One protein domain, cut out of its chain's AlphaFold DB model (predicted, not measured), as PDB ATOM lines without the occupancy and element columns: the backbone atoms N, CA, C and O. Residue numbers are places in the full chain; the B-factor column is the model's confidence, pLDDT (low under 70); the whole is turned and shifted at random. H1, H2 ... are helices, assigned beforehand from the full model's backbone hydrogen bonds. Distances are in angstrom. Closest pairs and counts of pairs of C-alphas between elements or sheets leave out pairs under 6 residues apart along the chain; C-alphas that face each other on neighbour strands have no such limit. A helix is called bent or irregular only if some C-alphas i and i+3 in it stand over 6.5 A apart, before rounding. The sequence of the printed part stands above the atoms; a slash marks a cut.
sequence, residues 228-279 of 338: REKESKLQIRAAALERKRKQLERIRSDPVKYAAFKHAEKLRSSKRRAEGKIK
ATOM      1  N   ARG A 228      47.244   9.907 231.536       80.50
ATOM      2  CA  ARG A 228      45.789   9.755 231.374       80.50
ATOM      3  C   ARG A 228      45.075   9.332 232.663       80.50
ATOM      4  O   ARG A 228      43.999   9.832 232.971       80.50
ATOM      5  N   GLU A 229      45.677   8.444 233.449       84.69
ATOM      6  CA  GLU A 229      45.121   8.007 234.736       84.69
ATOM      7  C   GLU A 229      45.206   9.105 235.809       84.69
ATOM      8  O   GLU A 229      44.317   9.243 236.651       84.69
ATOM      9  N   LYS A 230      46.264   9.922 235.782       84.31
ATOM     10  CA  LYS A 230      46.376  11.095 236.661       84.31
ATOM     11  C   LYS A 230      45.311  12.135 236.320       84.31
ATOM     12  O   LYS A 230      44.658  12.649 237.227       84.31
ATOM     13  N   GLU A 231      45.110  12.412 235.036       86.12
ATOM     14  CA  GLU A 231      44.094  13.352 234.554       86.12
ATOM     15  C   GLU A 231      42.673  12.875 234.880       86.12
ATOM     16  O   GLU A 231      41.888  13.654 235.422       86.12
ATOM     17  N   SER A 232      42.355  11.589 234.684       86.50
ATOM     18  CA  SER A 232      41.033  11.052 235.042       86.50
ATOM     19  C   SER A 232      40.766  11.142 236.549       86.50
ATOM     20  O   SER A 232      39.692  11.570 236.971       86.50
ATOM     21  N   LYS A 233      41.765  10.844 237.389       88.06
ATOM     22  CA  LYS A 233      41.668  11.006 238.849       88.06
ATOM     23  C   LYS A 233      41.426  12.461 239.252       88.06
ATOM     24  O   LYS A 233      40.654  12.717 240.180       88.06
ATOM     25  N   LEU A 234      42.061  13.417 238.571       87.38
ATOM     26  CA  LEU A 234      41.832  14.845 238.803       87.38
ATOM     27  C   LEU A 234      40.414  15.263 238.398       87.38
ATOM     28  O   LEU A 234      39.750  15.935 239.186       87.38
ATOM     29  N   GLN A 235      39.924  14.814 237.242       88.50
ATOM     30  CA  GLN A 235      38.563  15.094 236.775       88.50
ATOM     31  C   GLN A 235      37.502  14.503 237.711       88.50
ATOM     32  O   GLN A 235      36.590  15.214 238.135       88.50
ATOM     33  N   ILE A 236      37.657  13.241 238.128       90.25
ATOM     34  CA  ILE A 236      36.758  12.590 239.096       90.25
ATOM     35  C   ILE A 236      36.728  13.380 240.409       90.25
ATOM     36  O   ILE A 236      35.661  13.623 240.984       90.25
ATOM     37  N   ARG A 237      37.895  13.827 240.889       91.12
ATOM     38  CA  ARG A 237      37.990  14.622 242.116       91.12
ATOM     39  C   ARG A 237      37.334  15.994 241.962       91.12
ATOM     40  O   ARG A 237      36.649  16.423 242.890       91.12
ATOM     41  N   ALA A 238      37.523  16.665 240.828       91.50
ATOM     42  CA  ALA A 238      36.891  17.948 240.533       91.50
ATOM     43  C   ALA A 238      35.360  17.816 240.499       91.50
ATOM     44  O   ALA A 238      34.673  18.537 241.223       91.50
ATOM     45  N   ALA A 239      34.833  16.814 239.789       91.44
ATOM     46  CA  ALA A 239      33.399  16.536 239.724       91.44
ATOM     47  C   ALA A 239      32.802  16.222 241.109       91.44
ATOM     48  O   ALA A 239      31.725  16.705 241.464       91.44
ATOM     49  N   ALA A 240      33.511  15.453 241.942       93.19
ATOM     50  CA  ALA A 240      33.076  15.163 243.307       93.19
ATOM     51  C   ALA A 240      33.039  16.419 244.198       93.19
ATOM     52  O   ALA A 240      32.144  16.560 245.037       93.19
ATOM     53  N   LEU A 241      34.001  17.334 244.033       93.69
ATOM     54  CA  LEU A 241      34.028  18.609 244.754       93.69
ATOM     55  C   LEU A 241      32.888  19.528 244.307       93.69
ATOM     56  O   LEU A 241      32.228  20.125 245.156       93.69
ATOM     57  N   GLU A 242      32.613  19.593 243.008       92.69
ATOM     58  CA  GLU A 242      31.528  20.401 242.454       92.69
ATOM     59  C   GLU A 242      30.149  19.900 242.910       92.69
ATOM     60  O   GLU A 242      29.327  20.686 243.386       92.69
ATOM     61  N   ARG A 243      29.912  18.580 242.880       94.00
ATOM     62  CA  ARG A 243      28.678  17.974 243.413       94.00
ATOM     63  C   ARG A 243      28.478  18.301 244.891       94.00
ATOM     64  O   ARG A 243      27.378  18.670 245.295       94.00
ATOM     65  N   LYS A 244      29.543  18.213 245.697       93.06
ATOM     66  CA  LYS A 244      29.494  18.594 247.118       93.06
ATOM     67  C   LYS A 244      29.196  20.076 247.306       93.06
ATOM     68  O   LYS A 244      28.416  20.418 248.189       93.06
ATOM     69  N   ARG A 245      29.789  20.948 246.490       94.44
ATOM     70  CA  ARG A 245      29.520  22.387 246.533       94.44
ATOM     71  C   ARG A 245      28.043  22.675 246.254       94.44
ATOM     72  O   ARG A 245      27.396  23.287 247.095       94.44
ATOM     73  N   LYS A 246      27.501  22.133 245.159       94.19
ATOM     74  CA  LYS A 246      26.079  22.256 244.793       94.19
ATOM     75  C   LYS A 246      25.155  21.723 245.893       94.19
ATOM     76  O   LYS A 246      24.149  22.343 246.220       94.19
ATOM     77  N   GLN A 247      25.505  20.596 246.516       94.06
ATOM     78  CA  GLN A 247      24.751  20.053 247.649       94.06
ATOM     79  C   GLN A 247      24.755  21.002 248.856       94.06
ATOM     80  O   GLN A 247      23.710  21.223 249.462       94.06
ATOM     81  N   LEU A 248      25.913  21.564 249.215       92.50
ATOM     82  CA  LEU A 248      26.024  22.500 250.336       92.50
ATOM     83  C   LEU A 248      25.294  23.818 250.065       92.50
ATOM     84  O   LEU A 248      24.710  24.370 250.990       92.50
ATOM     85  N   GLU A 249      25.294  24.299 248.823       94.06
ATOM     86  CA  GLU A 249      24.525  25.478 248.406       94.06
ATOM     87  C   GLU A 249      23.016  25.239 248.578       94.06
ATOM     88  O   GLU A 249      22.357  26.046 249.228       94.06
ATOM     89  N   ARG A 250      22.495  24.078 248.149       94.06
ATOM     90  CA  ARG A 250      21.091  23.671 248.389       94.06
ATOM     91  C   ARG A 250      20.742  23.520 249.872       94.06
ATOM     92  O   ARG A 250      19.628  23.792 250.290       94.06
ATOM     93  N   ILE A 251      21.681  23.047 250.691       93.19
ATOM     94  CA  ILE A 251      21.466  22.961 252.144       93.19
ATOM     95  C   ILE A 251      21.454  24.358 252.768       93.19
ATOM     96  O   ILE A 251      20.764  24.570 253.757       93.19
ATOM     97  N   ARG A 252      22.233  25.299 252.224       94.12
ATOM     98  CA  ARG A 252      22.351  26.666 252.736       94.12
ATOM     99  C   ARG A 252      21.156  27.542 252.362       94.12
ATOM    100  O   ARG A 252      20.846  28.435 253.141       94.12
ATOM    101  N   SER A 253      20.516  27.296 251.217       95.19
ATOM    102  CA  SER A 253      19.298  28.009 250.812       95.19
ATOM    103  C   SER A 253      18.116  27.711 251.737       95.19
ATOM    104  O   SER A 253      17.328  28.604 252.020       95.19
ATOM    105  N   ASP A 254      18.027  26.484 252.258       95.31
ATOM    106  CA  ASP A 254      16.915  26.053 253.106       95.31
ATOM    107  C   ASP A 254      17.261  26.251 254.597       95.31
ATOM    108  O   ASP A 254      18.058  25.482 255.147       95.31
ATOM    109  N   PRO A 255      16.649  27.213 255.318       93.31
ATOM    110  CA  PRO A 255      17.049  27.550 256.690       93.31
ATOM    111  C   PRO A 255      16.892  26.377 257.670       93.31
ATOM    112  O   PRO A 255      17.746  26.161 258.534       93.31
ATOM    113  N   VAL A 256      15.845  25.562 257.499       95.00
ATOM    114  CA  VAL A 256      15.587  24.371 258.326       95.00
ATOM    115  C   VAL A 256      16.659  23.301 258.102       95.00
ATOM    116  O   VAL A 256      17.229  22.769 259.061       95.00
ATOM    117  N   LYS A 257      17.001  23.011 256.838       94.81
ATOM    118  CA  LYS A 257      18.046  22.028 256.509       94.81
ATOM    119  C   LYS A 257      19.424  22.526 256.934       94.81
ATOM    120  O   LYS A 257      20.226  21.733 257.428       94.81
ATOM    121  N   TYR A 258      19.691  23.825 256.812       94.75
ATOM    122  CA  TYR A 258      20.935  24.426 257.276       94.75
ATOM    123  C   TYR A 258      21.105  24.286 258.794       94.75
ATOM    124  O   TYR A 258      22.167  23.863 259.263       94.75
ATOM    125  N   ALA A 259      20.054  24.564 259.572       94.62
ATOM    126  CA  ALA A 259      20.072  24.395 261.023       94.62
ATOM    127  C   ALA A 259      20.334  22.931 261.424       94.62
ATOM    128  O   ALA A 259      21.226  22.662 262.238       94.62
ATOM    129  N   ALA A 260      19.635  21.980 260.793       95.31
ATOM    130  CA  ALA A 260      19.848  20.548 261.008       95.31
ATOM    131  C   ALA A 260      21.280  20.113 260.643       95.31
ATOM    132  O   ALA A 260      21.936  19.395 261.404       95.31
ATOM    133  N   PHE A 261      21.816  20.610 259.524       94.75
ATOM    134  CA  PHE A 261      23.189  20.351 259.095       94.75
ATOM    135  C   PHE A 261      24.220  20.866 260.109       94.75
ATOM    136  O   PHE A 261      25.126  20.127 260.505       94.75
ATOM    137  N   LYS A 262      24.069  22.106 260.594       95.88
ATOM    138  CA  LYS A 262      24.949  22.682 261.625       95.88
ATOM    139  C   LYS A 262      24.866  21.914 262.942       95.88
ATOM    140  O   LYS A 262      25.886  21.754 263.614       95.88
ATOM    141  N   HIS A 263      23.685  21.425 263.315       96.00
ATOM    142  CA  HIS A 263      23.518  20.592 264.504       96.00
ATOM    143  C   HIS A 263      24.244  19.244 264.359       96.00
ATOM    144  O   HIS A 263      25.036  18.868 265.226       96.00
ATOM    145  N   ALA A 264      24.070  18.561 263.225       95.56
ATOM    146  CA  ALA A 264      24.765  17.309 262.929       95.56
ATOM    147  C   ALA A 264      26.297  17.482 262.888       95.56
ATOM    148  O   ALA A 264      27.036  16.634 263.394       95.56
ATOM    149  N   GLU A 265      26.793  18.592 262.335       94.75
ATOM    150  CA  GLU A 265      28.220  18.935 262.337       94.75
ATOM    151  C   GLU A 265      28.761  19.099 263.768       94.75
ATOM    152  O   GLU A 265      29.802  18.523 264.112       94.75
ATOM    153  N   LYS A 266      28.038  19.829 264.631       94.62
ATOM    154  CA  LYS A 266      28.392  19.996 266.050       94.62
ATOM    155  C   LYS A 266      28.445  18.650 266.775       94.62
ATOM    156  O   LYS A 266      29.428  18.389 267.470       94.62
ATOM    157  N   LEU A 267      27.453  17.779 266.569       95.75
ATOM    158  CA  LEU A 267      27.419  16.435 267.162       95.75
ATOM    159  C   LEU A 267      28.602  15.575 266.706       95.75
ATOM    160  O   LEU A 267      29.289  14.984 267.539       95.75
ATOM    161  N   ARG A 268      28.909  15.557 265.401       94.94
ATOM    162  CA  ARG A 268      30.077  14.836 264.861       94.94
ATOM    163  C   ARG A 268      31.388  15.345 265.456       94.94
ATOM    164  O   ARG A 268      32.259  14.545 265.797       94.94
ATOM    165  N   SER A 269      31.535  16.663 265.585       91.62
ATOM    166  CA  SER A 269      32.714  17.286 266.193       91.62
ATOM    167  C   SER A 269      32.842  16.923 267.674       91.62
ATOM    168  O   SER A 269      33.922  16.530 268.115       91.62
ATOM    169  N   SER A 270      31.736  16.969 268.426       93.06
ATOM    170  CA  SER A 270      31.692  16.562 269.835       93.06
ATOM    171  C   SER A 270      32.093  15.095 270.012       93.06
ATOM    172  O   SER A 270      33.013  14.798 270.770       93.06
ATOM    173  N   LYS A 271      31.505  14.191 269.216       95.69
ATOM    174  CA  LYS A 271      31.833  12.759 269.229       95.69
ATOM    175  C   LYS A 271      33.314  12.507 268.932       95.69
ATOM    176  O   LYS A 271      33.977  11.789 269.668       95.69
ATOM    177  N   ARG A 272      33.888  13.169 267.921       94.00
ATOM    178  CA  ARG A 272      35.323  13.040 267.595       94.00
ATOM    179  C   ARG A 272      36.258  13.604 268.666       94.00
ATOM    180  O   ARG A 272      37.387  13.135 268.781       94.00
ATOM    181  N   ARG A 273      35.823  14.622 269.414       92.06
ATOM    182  CA  ARG A 273      36.563  15.123 270.582       92.06
ATOM    183  C   ARG A 273      36.507  14.122 271.731       92.06
ATOM    184  O   ARG A 273      37.550  13.836 272.302       92.06
ATOM    185  N   ALA A 274      35.328  13.564 272.015       91.19
ATOM    186  CA  ALA A 274      35.150  12.535 273.039       91.19
ATOM    187  C   ALA A 274      35.978  11.271 272.735       91.19
ATOM    188  O   ALA A 274      36.647  10.750 273.614       91.19
ATOM    189  N   GLU A 275      36.033  10.848 271.468       94.25
ATOM    190  CA  GLU A 275      36.871   9.732 270.997       94.25
ATOM    191  C   GLU A 275      38.386  10.049 270.982       94.25
ATOM    192  O   GLU A 275      39.183   9.235 270.519       94.25
ATOM    193  N   GLY A 276      38.818  11.249 271.385       88.88
ATOM    194  CA  GLY A 276      40.233  11.647 271.395       88.88
ATOM    195  C   GLY A 276      40.869  11.851 270.011       88.88
ATOM    196  O   GLY A 276      42.058  12.168 269.920       88.88
ATOM    197  N   LYS A 277      40.091  11.729 268.925       90.88
ATOM    198  CA  LYS A 277      40.540  11.949 267.534       90.88
ATOM    199  C   LYS A 277      40.845  13.420 267.251       90.88
ATOM    200  O   LYS A 277      41.666  13.727 266.389       90.88
ATOM    201  N   ILE A 278      40.186  14.334 267.964       88.56
ATOM    202  CA  ILE A 278      40.445  15.776 267.910       88.56
ATOM    203  C   ILE A 278      40.844  16.243 269.307       88.56
ATOM    204  O   ILE A 278      40.000  16.337 270.194       88.56
ATOM    205  N   LYS A 279      42.125  16.578 269.483       90.12
ATOM    206  CA  LYS A 279      42.658  17.157 270.725       90.12
ATOM    207  C   LYS A 279      42.641  18.682 270.658       90.12
ATOM    208  O   LYS A 279      42.890  19.252 269.590       90.12
TER     209      LYS A 279
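This is residues 228 to 279 of the 338 residues of an uncharacterized protein of Nesidiocoris tenuis (UniProt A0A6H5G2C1). Two long helices, H1 and H2, meet at their ends as an open V, with a sharp corner at Asp 254 and both arms reaching away from it. H1 is the longer arm, and a short tail, residues 275 to 279, follows the far end of H2. The printed part has 52 residues with two named helices, H1 then H2, and no named strand; its class is all helix. The whole is extended, with a radius of gyration of the C-alphas of 15.8 A, and flat, spanning 43 by 32 by 9 A.

Find C-alpha 228 at (45.789, 9.755, 231.374); from there H1, residues 228 to 253, runs 37.6 A to C-alpha 253 at (19.298, 28.009, 250.812). Look next at C-alpha 255, at (17.049, 27.550, 256.690), where H2, residues 255 to 274, begins. It runs 28.6 A to C-alpha 274 at (35.150, 12.535, 273.039). Neither helix is bent or irregular.

Go to the tight link, Asp 254, between H1 and H2. The two helices touch only at the corner by this link, H1 with residues 251 to 252 alone and H2 with residues 257 to 261 alone. Their closest C-alphas, those of Arg 252 and Tyr 258, are 5.3 A apart. Their lines stand at a steep tilt of 62 degrees, and they run opposite ways. Their centres are 22.2 A apart. In both H1 and H2 every O i to N i+4 pair is within hydrogen-bond range.

The two C-alphas farthest apart are those of Arg 228 and Ala 274, at 43.1 A. Residues 228 to 247 of H1 stand free, and so do residues 262 to 268 of H2 and residues 271 to 276, of which 271 to 274 belong to H2. The printed part has no cut and no long link. The mean pLDDT of the printed part is 92.3, and no printed residue is under 70.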